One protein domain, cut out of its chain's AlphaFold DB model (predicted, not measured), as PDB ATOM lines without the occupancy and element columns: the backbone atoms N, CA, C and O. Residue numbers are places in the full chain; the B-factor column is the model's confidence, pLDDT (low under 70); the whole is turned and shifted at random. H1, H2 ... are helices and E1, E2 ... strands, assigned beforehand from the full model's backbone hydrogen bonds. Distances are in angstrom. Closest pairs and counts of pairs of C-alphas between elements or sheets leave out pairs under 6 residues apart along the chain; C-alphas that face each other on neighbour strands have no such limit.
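Overview. This is residues 70 to 169 of the 422 residues of an uncharacterized protein of Pararhodospirillum photometricum DSM 122 (UniProt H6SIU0). A twisted sheet of four parallel strands is sandwiched between two helices: the long H2 runs along one face, and the shorter H3 lies slantwise over the other. The small helix H1 sits beyond the end of E1, off the sheet, and a long loop, residues 148 to 163, leads back from the end of E3 to the start of E4. The printed part has 100 residues with three named helices and four named strands, in the order E1 H1 H2 E2 H3 E3 E4; the sheet's order is E2 E1 E3 E4. The class is mixed, helices and strands, and the whole is compact, with a radius of gyration of the C-alphas of 13.1 A and spans of 38 by 30 by 17 A.

Along the chain. In the sheet, E1 is residues 70 to 76, 19.1 A long, from C-alpha 70 at (259.657, 258.698, 413.004). E2 is residues 107 to 114, 22.0 A; E3 is residues 140 to 147, 20.4 A; E4 is residues 164 to 168, 12.7 A, ending with C-alpha 168 at (280.276, 253.723, 418.554). H2, residues 87 to 101, spans 21.2 A from C-alpha 87 at (277.140, 255.172, 430.359). H3 is residues 124 to 131, 10.6 A, and H1 is residues 79 to 83, 5.6 A.

Arrangement. E1 and E3 are parallel at 12 degrees, with N 74 and O 144 2.8 A apart, within hydrogen-bond range. E2, an edge strand, is parallel to E1 at 21 degrees, with N 73 and O 110 at 2.8 A. E4, the other edge strand, is parallel to E3 at 18 degrees, with N 165 and O 143 at 2.8 A. H2 is on the sheet at a height of 8.4 A, over E1 and E3, and runs along the strands, at 7 degrees to E1 on the local plane; its closest C-alphas to E1 are Ala 94 and Leu 75, 6.5 A. H3 is on the opposite face at a height of 8.9 A, over E1 and only just over E2, where 3 of its C-alphas fall; it is slantwise to the strands, at 37 degrees to E1 on the local plane. The closest C-alphas of H3 and E2 are those of Leu 124 and Val 114, 6.3 A. H1 is not on the sheet, and is close to but not clearly touching H2, the C-alphas of Gln 81 and Gly 87 being 5.7 A apart. E1, H1, H2 and E2 form a strand-helix-strand unit, two parallel neighbour strands joined through helices, with a right-handed crossover. E2, H3 and E3 form a split one, with E1 between its strands, also right-handed. In H1, H2 and H3 every O i to N i+4 pair is within hydrogen-bond range.

Size, cuts and confidence. The two C-alphas farthest apart are those of Pro 105 and Pro 119, 41.2 A. The printed part has no cut. The link from E3 to E4, 16 residues, is long. The mean pLDDT of the printed part is 88.8; residues 117 and 119 are under 70.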
ATOM      1  N   VAL A  70     259.075 259.126 411.729       94.94
ATOM      2  CA  VAL A  70     259.657 258.698 413.004       94.94
ATOM      3  C   VAL A  70     261.146 258.427 412.832       94.94
ATOM      4  O   VAL A  70     261.542 257.593 412.015       94.94
ATOM      5  N   ALA A  71     261.968 259.102 413.635       95.94
ATOM      6  CA  ALA A  71     263.370 258.761 413.843       95.94
ATOM      7  C   ALA A  71     263.545 258.096 415.210       95.94
ATOM      8  O   ALA A  71     263.106 258.623 416.238       95.94
ATOM      9  N   LEU A  72     264.218 256.950 415.228       96.12
ATOM     10  CA  LEU A  72     264.510 256.210 416.450       96.12
ATOM     11  C   LEU A  72     265.957 256.453 416.878       96.12
ATOM     12  O   LEU A  72     266.878 256.296 416.085       96.12
ATOM     13  N   VAL A  73     266.163 256.773 418.148       96.50
ATOM     14  CA  VAL A  73     267.465 256.731 418.815       96.50
ATOM     15  C   VAL A  73     267.424 255.554 419.783       96.50
ATOM     16  O   VAL A  73     266.637 255.566 420.729       96.50
ATOM     17  N   ALA A  74     268.231 254.526 419.545       95.19
ATOM     18  CA  ALA A  74     268.364 253.384 420.442       95.19
ATOM     19  C   ALA A  74     269.662 253.528 421.239       95.19
ATOM     20  O   ALA A  74     270.750 253.559 420.664       95.19
ATOM     21  N   LEU A  75     269.537 253.650 422.555       95.12
ATOM     22  CA  LEU A  75     270.647 253.751 423.490       95.12
ATOM     23  C   LEU A  75     270.860 252.400 424.166       95.12
ATOM     24  O   LEU A  75     269.992 251.932 424.903       95.12
ATOM     25  N   ASP A  76     272.023 251.811 423.945       92.94
ATOM     26  CA  ASP A  76     272.491 250.632 424.656       92.94
ATOM     27  C   ASP A  76     272.908 251.010 426.087       92.94
ATOM     28  O   ASP A  76     273.777 251.857 426.298       92.94
ATOM     29  N   VAL A  77     272.248 250.408 427.077       91.00
ATOM     30  CA  VAL A  77     272.531 250.560 428.514       91.00
ATOM     31  C   VAL A  77     272.907 249.220 429.152       91.00
ATOM     32  O   VAL A  77     272.723 249.020 430.355       91.00
ATOM     33  N   SER A  78     273.403 248.275 428.351       88.94
ATOM     34  CA  SER A  78     273.860 246.968 428.827       88.94
ATOM     35  C   SER A  78     275.077 247.067 429.772       88.94
ATOM     36  O   SER A  78     275.756 248.103 429.845       88.94
ATOM     37  N   PRO A  79     275.393 245.998 430.530       83.62
ATOM     38  CA  PRO A  79     276.580 245.962 431.379       83.62
ATOM     39  C   PRO A  79     277.893 246.245 430.645       83.62
ATOM     40  O   PRO A  79     278.777 246.860 431.239       83.62
ATOM     41  N   SER A  80     278.015 245.906 429.356       79.44
ATOM     42  CA  SER A  80     279.229 246.199 428.576       79.44
ATOM     43  C   SER A  80     279.513 247.708 428.467       79.44
ATOM     44  O   SER A  80     280.670 248.132 428.516       79.44
ATOM     45  N   GLN A  81     278.466 248.539 428.456       81.25
ATOM     46  CA  GLN A  81     278.564 250.005 428.481       81.25
ATOM     47  C   GLN A  81     278.830 250.572 429.872       81.25
ATOM     48  O   GLN A  81     279.579 251.536 430.048       81.25
ATOM     49  N   THR A  82     278.156 250.023 430.881       78.31
ATOM     50  CA  THR A  82     278.189 250.595 432.232       78.31
ATOM     51  C   THR A  82     279.462 250.213 432.978       78.31
ATOM     52  O   THR A  82     280.068 251.081 433.609       78.31
ATOM     53  N   LEU A  83     279.934 248.969 432.842       74.75
ATOM     54  CA  LEU A  83     281.158 248.476 433.488       74.75
ATOM     55  C   LEU A  83     282.427 249.154 432.956       74.75
ATOM     56  O   LEU A  83     283.407 249.286 433.683       74.75
ATOM     57  N   THR A  84     282.397 249.633 431.713       72.19
ATOM     58  CA  THR A  84     283.495 250.387 431.087       72.19
ATOM     59  C   THR A  84     283.430 251.895 431.368       72.19
ATOM     60  O   THR A  84     284.262 252.651 430.868       72.19
ATOM     61  N   GLY A  85     282.453 252.360 432.162       75.56
ATOM     62  CA  GLY A  85     282.284 253.774 432.516       75.56
ATOM     63  C   GLY A  85     281.737 254.654 431.385       75.56
ATOM     64  O   GLY A  85     281.766 255.879 431.499       75.56
ATOM     65  N   ARG A  86     281.222 254.056 430.302       81.88
ATOM     66  CA  ARG A  86     280.756 254.764 429.094       81.88
ATOM     67  C   ARG A  86     279.320 255.265 429.184       81.88
ATOM     68  O   ARG A  86     278.919 256.090 428.370       81.88
ATOM     69  N   GLY A  87     278.552 254.810 430.176       83.69
ATOM     70  CA  GLY A  87     277.140 255.172 430.359       83.69
ATOM     71  C   GLY A  87     276.851 256.680 430.243       83.69
ATOM     72  O   GLY A  87     276.033 257.060 429.405       83.69
ATOM     73  N   PRO A  88     277.543 257.561 430.993       88.00
ATOM     74  CA  PRO A  88     277.322 259.007 430.905       88.00
ATOM     75  C   PRO A  88     277.626 259.600 429.521       88.00
ATOM     76  O   PRO A  88     276.936 260.515 429.070       88.00
ATOM     77  N   GLU A  89     278.646 259.083 428.828       87.88
ATOM     78  CA  GLU A  89     278.988 259.513 427.468       87.88
ATOM     79  C   GLU A  89     277.919 259.060 426.467       87.88
ATOM     80  O   GLU A  89     277.453 259.865 425.661       87.88
ATOM     81  N   ALA A  90     277.470 257.808 426.564       91.12
ATOM     82  CA  ALA A  90     276.411 257.250 425.729       91.12
ATOM     83  C   ALA A  90     275.088 258.023 425.904       91.12
ATOM     84  O   ALA A  90     274.438 258.386 424.918       91.12
ATOM     85  N   GLU A  91     274.725 258.371 427.142       92.00
ATOM     86  CA  GLU A  91     273.565 259.222 427.425       92.00
ATOM     87  C   GLU A  91     273.717 260.628 426.836       92.00
ATOM     88  O   GLU A  91     272.779 261.146 426.220       92.00
ATOM     89  N   ALA A  92     274.895 261.242 426.967       92.31
ATOM     90  CA  ALA A  92     275.167 262.554 426.388       92.31
ATOM     91  C   ALA A  92     275.085 262.531 424.851       92.31
ATOM     92  O   ALA A  92     274.554 263.465 424.244       92.31
ATOM     93  N   VAL A  93     275.564 261.462 424.211       93.44
ATOM     94  CA  VAL A  93     275.457 261.245 422.762       93.44
ATOM     95  C   VAL A  93     273.997 261.083 422.341       93.44
ATOM     96  O   VAL A  93     273.557 261.772 421.419       93.44
ATOM     97  N   ALA A  94     273.218 260.249 423.034       93.75
ATOM     98  CA  ALA A  94     271.796 260.071 422.745       93.75
ATOM     99  C   ALA A  94     271.006 261.382 422.919       93.75
ATOM    100  O   ALA A  94     270.154 261.720 422.091       93.75
ATOM    101  N   ALA A  95     271.330 262.168 423.951       94.00
ATOM    102  CA  ALA A  95     270.739 263.483 424.176       94.00
ATOM    103  C   ALA A  95     271.088 264.474 423.054       94.00
ATOM    104  O   ALA A  95     270.198 265.163 422.553       94.00
ATOM    105  N   ARG A  96     272.351 264.514 422.608       94.19
ATOM    106  CA  ARG A  96     272.786 265.344 421.470       94.19
ATOM    107  C   ARG A  96     272.109 264.931 420.167       94.19
ATOM    108  O   ARG A  96     271.660 265.802 419.429       94.19
ATOM    109  N   ALA A  97     271.986 263.630 419.901       93.25
ATOM    110  CA  ALA A  97     271.275 263.123 418.729       93.25
ATOM    111  C   ALA A  97     269.808 263.579 418.739       93.25
ATOM    112  O   ALA A  97     269.323 264.141 417.760       93.25
ATOM    113  N   ARG A  98     269.118 263.445 419.879       93.75
ATOM    114  CA  ARG A  98     267.742 263.935 420.037       93.75
ATOM    115  C   ARG A  98     267.638 265.452 419.847       93.75
ATOM    116  O   ARG A  98     266.719 265.912 419.178       93.75
ATOM    117  N   GLN A  99     268.567 266.229 420.407       93.69
ATOM    118  CA  GLN A  99     268.601 267.689 420.239       93.69
ATOM    119  C   GLN A  99     268.838 268.103 418.782       93.69
ATOM    120  O   GLN A  99     268.211 269.051 418.320       93.69
ATOM    121  N   ALA A 100     269.697 267.388 418.052       93.06
ATOM    122  CA  ALA A 100     269.964 267.648 416.640       93.06
ATOM    123  C   ALA A 100     268.762 267.320 415.737       93.06
ATOM    124  O   ALA A 100     268.562 267.983 414.723       93.06
ATOM    125  N   LEU A 101     267.952 266.324 416.114       92.69
ATOM    126  CA  LEU A 101     266.758 265.910 415.368       92.69
ATOM    127  C   LEU A 101     265.504 266.736 415.710       92.69
ATOM    128  O   LEU A 101     264.634 266.900 414.860       92.69
ATOM    129  N   ALA A 102     265.408 267.290 416.923       90.38
ATOM    130  CA  ALA A 102     264.269 268.090 417.385       90.38
ATOM    131  C   ALA A 102     263.848 269.282 416.488       90.38
ATOM    132  O   ALA A 102     262.645 269.528 416.395       90.38
ATOM    133  N   PRO A 103     264.756 270.046 415.843       92.69
ATOM    134  CA  PRO A 103     264.358 271.168 414.990       92.69
ATOM    135  C   PRO A 103     263.812 270.752 413.614       92.69
ATOM    136  O   PRO A 103     263.369 271.623 412.865       92.69
ATOM    137  N   LEU A 104     263.848 269.464 413.247       91.81
ATOM    138  CA  LEU A 104     263.378 269.004 411.940       91.81
ATOM    139  C   LEU A 104     261.837 268.994 411.891       91.81
ATOM    140  O   LEU A 104     261.197 268.265 412.655       91.81
ATOM    141  N   PRO A 105     261.205 269.787 411.004       89.06
ATOM    142  CA  PRO A 105     259.752 269.848 410.922       89.06
ATOM    143  C   PRO A 105     259.189 268.532 410.379       89.06
ATOM    144  O   PRO A 105     259.690 267.993 409.397       89.06
ATOM    145  N   GLY A 106     258.113 268.041 410.997       89.56
ATOM    146  CA  GLY A 106     257.476 266.789 410.582       89.56
ATOM    147  C   GLY A 106     258.226 265.527 411.015       89.56
ATOM    148  O   GLY A 106     257.933 264.469 410.476       89.56
ATOM    149  N   LEU A 107     259.150 265.618 411.979       93.62
ATOM    150  CA  LEU A 107     259.860 264.470 412.537       93.62
ATOM    151  C   LEU A 107     259.513 264.258 414.019       93.62
ATOM    152  O   LEU A 107     259.677 265.146 414.855       93.62
ATOM    153  N   GLU A 108     259.071 263.054 414.357       93.06
ATOM    154  CA  GLU A 108     258.904 262.555 415.717       93.06
ATOM    155  C   GLU A 108     260.157 261.772 416.120       93.06
ATOM    156  O   GLU A 108     260.580 260.841 415.435       93.06
ATOM    157  N   THR A 109     260.765 262.135 417.249       93.75
ATOM    158  CA  THR A 109     261.959 261.454 417.763       93.75
ATOM    159  C   THR A 109     261.602 260.548 418.932       93.75
ATOM    160  O   THR A 109     261.125 261.007 419.974       93.75
ATOM    161  N   ARG A 110     261.876 259.253 418.784       94.50
ATOM    162  CA  ARG A 110     261.693 258.252 419.840       94.50
ATOM    163  C   ARG A 110     263.049 257.854 420.408       94.50
ATOM    164  O   ARG A 110     263.988 257.629 419.655       94.50
ATOM    165  N   LEU A 111     263.156 257.784 421.733       95.00
ATOM    166  CA  LEU A 111     264.340 257.273 422.425       95.00
ATOM    167  C   LEU A 111     263.967 255.956 423.092       95.00
ATOM    168  O   LEU A 111     263.064 255.936 423.929       95.00
ATOM    169  N   VAL A 112     264.688 254.896 422.761       94.62
ATOM    170  CA  VAL A 112     264.541 253.587 423.395       94.62
ATOM    171  C   VAL A 112     265.837 253.248 424.100       94.62
ATOM    172  O   VAL A 112     266.917 253.428 423.542       94.62
ATOM    173  N   ARG A 113     265.730 252.801 425.349       93.50
ATOM    174  CA  ARG A 113     266.866 252.302 426.123       93.50
ATOM    175  C   ARG A 113     266.835 250.787 426.084       93.50
ATOM    176  O   ARG A 113     265.811 250.199 426.421       93.50
ATOM    177  N   VAL A 114     267.940 250.185 425.678       90.56
ATOM    178  CA  VAL A 114     268.069 248.741 425.522       90.56
ATOM    179  C   VAL A 114     268.993 248.217 426.602       90.56
ATOM    180  O   VAL A 114     270.177 248.537 426.625       90.56
ATOM    181  N   SER A 115     268.436 247.431 427.514       85.50
ATOM    182  CA  SER A 115     269.200 246.697 428.516       85.50
ATOM    183  C   SER A 115     269.569 245.301 428.011       85.50
ATOM    184  O   SER A 115     269.062 244.830 426.992       85.50
ATOM    185  N   GLU A 116     270.434 244.615 428.752       80.62
ATOM    186  CA  GLU A 116     270.777 243.223 428.469       80.62
ATOM    187  C   GLU A 116     269.544 242.306 428.548       80.62
ATOM    188  O   GLU A 116     268.706 242.437 429.444       80.62
ATOM    189  N   GLY A 117     269.430 241.371 427.597       68.56
ATOM    190  CA  GLY A 117     268.307 240.440 427.458       68.56
ATOM    191  C   GLY A 117     268.457 239.140 428.255       68.56
ATOM    192  O   GLY A 117     267.850 238.131 427.890       68.56
ATOM    193  N   GLY A 118     269.286 239.127 429.303       72.56
ATOM    194  CA  GLY A 118     269.624 237.928 430.073       72.56
ATOM    195  C   GLY A 118     270.736 237.088 429.415       72.56
ATOM    196  O   GLY A 118     271.624 237.657 428.788       72.56
ATOM    197  N   PRO A 119     270.701 235.741 429.494       68.88
ATOM    198  CA  PRO A 119     271.806 234.861 429.063       68.88
ATOM    199  C   PRO A 119     272.184 234.936 427.575       68.88
ATOM    200  O   PRO A 119     273.154 234.315 427.154       68.88
ATOM    201  N   LEU A 120     271.373 235.619 426.767       71.88
ATOM    202  CA  LEU A 120     271.496 235.707 425.311       71.88
ATOM    203  C   LEU A 120     272.157 237.023 424.860       71.88
ATOM    204  O   LEU A 120     272.197 237.297 423.663       71.88
ATOM    205  N   GLY A 121     272.662 237.823 425.806       83.00
ATOM    206  CA  GLY A 121     273.387 239.067 425.554       83.00
ATOM    207  C   GLY A 121     272.493 240.258 425.191       83.00
ATOM    208  O   GLY A 121     271.285 240.285 425.458       83.00
ATOM    209  N   THR A 122     273.104 241.279 424.591       87.00
ATOM    210  CA  THR A 122     272.436 242.531 424.201       87.00
ATOM    211  C   THR A 122     271.617 242.346 422.922       87.00
ATOM    212  O   THR A 122     272.179 242.105 421.849       87.00
ATOM    213  N   ARG A 123     270.287 242.491 423.032       88.81
ATOM    214  CA  ARG A 123     269.311 242.361 421.931       88.81
ATOM    215  C   ARG A 123     268.886 243.716 421.365       88.81
ATOM    216  O   ARG A 123     267.753 244.164 421.552       88.81
ATOM    217  N   LEU A 124     269.827 244.399 420.721       90.81
ATOM    218  CA  LEU A 124     269.617 245.754 420.212       90.81
ATOM    219  C   LEU A 124     268.664 245.779 419.017       90.81
ATOM    220  O   LEU A 124     267.795 246.648 418.946       90.81
ATOM    221  N   MET A 125     268.792 244.827 418.097       91.44
ATOM    222  CA  MET A 125     268.001 244.827 416.866       91.44
ATOM    223  C   MET A 125     266.541 244.462 417.122       91.44
ATOM    224  O   MET A 125     265.640 245.067 416.542       91.44
ATOM    225  N   SER A 126     266.301 243.529 418.039       90.31
ATOM    226  CA  SER A 126     264.956 243.138 418.466       90.31
ATOM    227  C   SER A 126     264.220 244.310 419.116       90.31
ATOM    228  O   SER A 126     263.067 244.574 418.789       90.31
ATOM    229  N   ALA A 127     264.907 245.068 419.979       91.38
ATOM    230  CA  ALA A 127     264.341 246.260 420.608       91.38
ATOM    231  C   ALA A 127     264.044 247.376 419.591       91.38
ATOM    232  O   ALA A 127     263.068 248.109 419.738       91.38
ATOM    233  N   VAL A 128     264.862 247.503 418.540       92.50
ATOM    234  CA  VAL A 128     264.603 248.427 417.425       92.50
ATOM    235  C   VAL A 128     263.359 248.018 416.637       92.50
ATOM    236  O   VAL A 128     262.555 248.884 416.293       92.50
ATOM    237  N   ASP A 129     263.185 246.728 416.350       91.25
ATOM    238  CA  ASP A 129     262.016 246.232 415.617       91.25
ATOM    239  C   ASP A 129     260.726 246.414 416.429       91.25
ATOM    240  O   ASP A 129     259.743 246.944 415.913       91.25
ATOM    241  N   GLU A 130     260.763 246.100 417.728       91.56
ATOM    242  CA  GLU A 130     259.654 246.344 418.658       91.56
ATOM    243  C   GLU A 130     259.284 247.836 418.718       91.56
ATOM    244  O   GLU A 130     258.111 248.198 418.632       91.56
ATOM    245  N   ALA A 131     260.284 248.720 418.770       92.56
ATOM    246  CA  ALA A 131     260.085 250.168 418.804       92.56
ATOM    247  C   ALA A 131     259.505 250.766 417.508       92.56
ATOM    248  O   ALA A 131     259.000 251.895 417.522       92.56
ATOM    249  N   LEU A 132     259.617 250.042 416.391       93.06
ATOM    250  CA  LEU A 132     259.119 250.438 415.072       93.06
ATOM    251  C   LEU A 132     257.891 249.628 414.635       93.06
ATOM    252  O   LEU A 132     257.403 249.833 413.519       93.06
ATOM    253  N   ALA A 133     257.381 248.725 415.475       92.69
ATOM    254  CA  ALA A 133     256.292 247.815 415.130       92.69
ATOM    255  C   ALA A 133     254.985 248.549 414.772       92.69
ATOM    256  O   ALA A 133     254.242 248.101 413.901       92.69
ATOM    257  N   ASP A 134     254.727 249.705 415.391       92.88
ATOM    258  CA  ASP A 134     253.568 250.570 415.131       92.88
ATOM    259  C   ASP A 134     253.801 251.594 414.001       92.88
ATOM    260  O   ASP A 134     252.885 252.340 413.642       92.88
ATOM    261  N   VAL A 135     255.006 251.643 413.421       92.88
ATOM    262  CA  VAL A 135     255.393 252.624 412.397       92.88
ATOM    263  C   VAL A 135     255.445 251.970 411.006       92.88
ATOM    264  O   VAL A 135     256.307 251.113 410.763       92.88
ATOM    265  N   PRO A 136     254.588 252.399 410.052       92.38
ATOM    266  CA  PRO A 136     254.663 251.972 408.652       92.38
ATOM    267  C   PRO A 136     256.037 252.265 408.046       92.38
ATOM    268  O   PRO A 136     256.649 253.281 408.379       92.38
ATOM    269  N   ARG A 137     256.522 251.406 407.142       90.88
ATOM    270  CA  ARG A 137     257.882 251.514 406.577       90.88
ATOM    271  C   ARG A 137     258.131 252.857 405.890       90.88
ATOM    272  O   ARG A 137     259.227 253.390 405.989       90.88
ATOM    273  N   GLU A 138     257.106 253.426 405.268       90.88
ATOM    274  CA  GLU A 138     257.158 254.696 404.538       90.88
ATOM    275  C   GLU A 138     257.376 255.905 405.459       90.88
ATOM    276  O   GLU A 138     257.812 256.947 404.988       90.88
ATOM    277  N   ARG A 139     257.087 255.762 406.762       93.56
ATOM    278  CA  ARG A 139     257.246 256.806 407.789       93.56
ATOM    279  C   ARG A 139     258.508 256.635 408.633       93.56
ATOM    280  O   ARG A 139     258.711 257.384 409.586       93.56
ATOM    281  N   ARG A 140     259.346 255.632 408.360       94.56
ATOM    282  CA  ARG A 140     260.581 255.402 409.124       94.56
ATOM    283  C   ARG A 140     261.699 256.266 408.534       94.56
ATOM    284  O   ARG A 140     262.281 255.914 407.514       94.56
ATOM    285  N   ALA A 141     262.011 257.384 409.186       93.81
ATOM    286  CA  ALA A 141     263.029 258.325 408.713       93.81
ATOM    287  C   ALA A 141     264.460 257.787 408.880       93.81
ATOM    288  O   ALA A 141     265.319 258.026 408.034       93.81
ATOM    289  N   GLY A 142     264.725 257.063 409.970       94.25
ATOM    290  CA  GLY A 142     266.042 256.501 410.260       94.25
ATOM    291  C   GLY A 142     266.186 255.999 411.694       94.25
ATOM    292  O   GLY A 142     265.371 256.309 412.567       94.25
ATOM    293  N   VAL A 143     267.242 255.226 411.929       95.56
ATOM    294  CA  VAL A 143     267.604 254.677 413.239       95.56
ATOM    295  C   VAL A 143     269.034 255.086 413.581       95.56
ATOM    296  O   VAL A 143     269.948 254.863 412.791       95.56
ATOM    297  N   VAL A 144     269.239 255.661 414.763       95.81
ATOM    298  CA  VAL A 144     270.552 255.974 415.336       95.81
ATOM    299  C   VAL A 144     270.803 255.034 416.507       95.81
ATOM    300  O   VAL A 144     270.120 255.117 417.525       95.81
ATOM    301  N   LEU A 145     271.776 254.142 416.366       95.00
ATOM    302  CA  LEU A 145     272.207 253.218 417.409       95.00
ATOM    303  C   LEU A 145     273.386 253.829 418.165       95.00
ATOM    304  O   LEU A 145     274.381 254.194 417.545       95.00
ATOM    305  N   VAL A 146     273.291 253.927 419.485       94.38
ATOM    306  CA  VAL A 146     274.386 254.339 420.370       94.38
ATOM    307  C   VAL A 146     274.806 253.104 421.160       94.38
ATOM    308  O   VAL A 146     274.087 252.696 422.069       94.38
ATOM    309  N   THR A 147     275.908 252.471 420.757       92.06
ATOM    310  CA  THR A 147     276.379 251.173 421.282       92.06
ATOM    311  C   THR A 147     277.900 251.054 421.157       92.06
ATOM    312  O   THR A 147     278.525 251.825 420.443       92.06
ATOM    313  N   ASP A 148     278.517 250.090 421.829       87.06
ATOM    314  CA  ASP A 148     279.951 249.784 421.821       87.06
ATOM    315  C   ASP A 148     280.289 248.768 420.718       87.06
ATOM    316  O   ASP A 148     281.456 248.439 420.504       87.06
ATOM    317  N   GLY A 149     279.263 248.302 419.999       86.12
ATOM    318  CA  GLY A 149     279.357 247.329 418.919       86.12
ATOM    319  C   GLY A 149     279.122 245.884 419.360       86.12
ATOM    320  O   GLY A 149     279.101 245.012 418.493       86.12
ATOM    321  N   GLN A 150     278.908 245.610 420.651       85.56
ATOM    322  CA  GLN A 150     278.704 244.254 421.176       85.56
ATOM    323  C   GLN A 150     277.226 243.846 421.157       85.56
ATOM    324  O   GLN A 150     276.544 243.747 422.179       85.56
ATOM    325  N   VAL A 151     276.715 243.584 419.954       87.69
ATOM    326  CA  VAL A 151     275.311 243.221 419.718       87.69
ATOM    327  C   VAL A 151     275.197 241.743 419.351       87.69
ATOM    328  O   VAL A 151     275.852 241.273 418.423       87.69
ATOM    329  N   HIS A 152     274.332 241.010 420.055       89.12
ATOM    330  CA  HIS A 152     274.257 239.545 419.971       89.12
ATOM    331  C   HIS A 152     273.124 239.040 419.067       89.12
ATOM    332  O   HIS A 152     273.045 237.849 418.774       89.12
ATOM    333  N   ASP A 153     272.257 239.936 418.592       88.50
ATOM    334  CA  ASP A 153     271.121 239.621 417.724       88.50
ATOM    335  C   ASP A 153     271.245 240.210 416.310       88.50
ATOM    336  O   ASP A 153     270.261 240.283 415.585       88.50
ATOM    337  N   VAL A 154     272.450 240.601 415.876       85.00
ATOM    338  CA  VAL A 154     272.667 241.119 414.508       85.00
ATOM    339  C   VAL A 154     272.388 240.043 413.456       85.00
ATOM    340  O   VAL A 154     271.796 240.314 412.410       85.00
ATOM    341  N   HIS A 155     272.810 238.806 413.723       80.06
ATOM    342  CA  HIS A 155     272.629 237.691 412.802       80.06
ATOM    343  C   HIS A 155     271.197 237.154 412.884       80.06
ATOM    344  O   HIS A 155     270.802 236.548 413.873       80.06
ATOM    345  N   GLY A 156     270.425 237.361 411.813       73.19
ATOM    346  CA  GLY A 156     269.038 236.898 411.708       73.19
ATOM    347  C   GLY A 156     267.983 237.927 412.124       73.19
ATOM    348  O   GLY A 156     266.796 237.653 411.950       73.19
ATOM    349  N   ALA A 157     268.379 239.109 412.608       75.06
ATOM    350  CA  ALA A 157     267.425 240.180 412.870       75.06
ATOM    351  C   ALA A 157     266.831 240.757 411.572       75.06
ATOM    352  O   ALA A 157     267.545 240.934 410.576       75.06
ATOM    353  N   PRO A 158     265.529 241.101 411.571       73.19
ATOM    354  CA  PRO A 158     264.917 241.811 410.462       73.19
ATOM    355  C   PRO A 158     265.561 243.191 410.291       73.19
ATOM    356  O   PRO A 158     265.824 243.916 411.250       73.19
ATOM    357  N   THR A 159     265.806 243.587 409.041       79.69
ATOM    358  CA  THR A 159     266.287 244.940 408.752       79.69
ATOM    359  C   THR A 159     265.200 245.956 409.121       79.69
ATOM    360  O   THR A 159     264.060 245.780 408.676       79.69
ATOM    361  N   PRO A 160     265.529 247.066 409.806       82.19
ATOM    362  CA  PRO A 160     264.540 248.038 410.283       82.19
ATOM    363  C   PRO A 160     263.803 248.800 409.168       82.19
ATOM    364  O   PRO A 160     262.883 249.566 409.451       82.19
ATOM    365  N   GLY A 161     264.160 248.592 407.894       88.06
ATOM    366  CA  GLY A 161     263.480 249.206 406.750       88.06
ATOM    367  C   GLY A 161     263.699 250.716 406.647       88.06
ATOM    368  O   GLY A 161     262.892 251.393 406.024       88.06
ATOM    369  N   ALA A 162     264.764 251.225 407.267       90.69
ATOM    370  CA  ALA A 162     265.165 252.626 407.294       90.69
ATOM    371  C   ALA A 162     266.703 252.727 407.322       90.69
ATOM    372  O   ALA A 162     267.357 251.742 407.683       90.69
ATOM    373  N   PRO A 163     267.296 253.885 406.975       93.12
ATOM    374  CA  PRO A 163     268.729 254.115 407.144       93.12
ATOM    375  C   PRO A 163     269.157 253.897 408.600       93.12
ATOM    376  O   PRO A 163     268.522 254.416 409.519       93.12
ATOM    377  N   VAL A 164     270.233 253.135 408.807       92.88
ATOM    378  CA  VAL A 164     270.793 252.860 410.136       92.88
ATOM    379  C   VAL A 164     272.139 253.556 410.262       92.88
ATOM    380  O   VAL A 164     273.045 253.333 409.459       92.88
ATOM    381  N   HIS A 165     272.271 254.384 411.290       94.31
ATOM    382  CA  HIS A 165     273.502 255.057 411.671       94.31
ATOM    383  C   HIS A 165     273.960 254.515 413.019       94.31
ATOM    384  O   HIS A 165     273.163 254.421 413.949       94.31
ATOM    385  N   VAL A 166     275.240 254.179 413.140       93.25
ATOM    386  CA  VAL A 166     275.816 253.675 414.390       93.25
ATOM    387  C   VAL A 166     276.801 254.699 414.924       93.25
ATOM    388  O   VAL A 166     277.706 255.133 414.211       93.25
ATOM    389  N   VAL A 167     276.625 255.074 416.183       93.00
ATOM    390  CA  VAL A 167     277.578 255.858 416.957       93.00
ATOM    391  C   VAL A 167     278.229 254.916 417.953       93.00
ATOM    392  O   VAL A 167     277.585 254.459 418.897       93.00
ATOM    393  N   LEU A 168     279.502 254.613 417.703       90.38
ATOM    394  CA  LEU A 168     280.276 253.723 418.554       90.38
ATOM    395  C   LEU A 168     280.739 254.455 419.814       90.38
ATOM    396  O   LEU A 168     281.429 255.473 419.723       90.38
ATOM    397  N   THR A 169     280.374 253.928 420.979       84.44
ATOM    398  CA  THR A 169     280.833 254.410 422.282       84.44
ATOM    399  C   THR A 169     282.104 253.660 422.667       84.44
ATOM    400  O   THR A 169     282.090 252.491 423.046       84.44
TER     401      THR A 169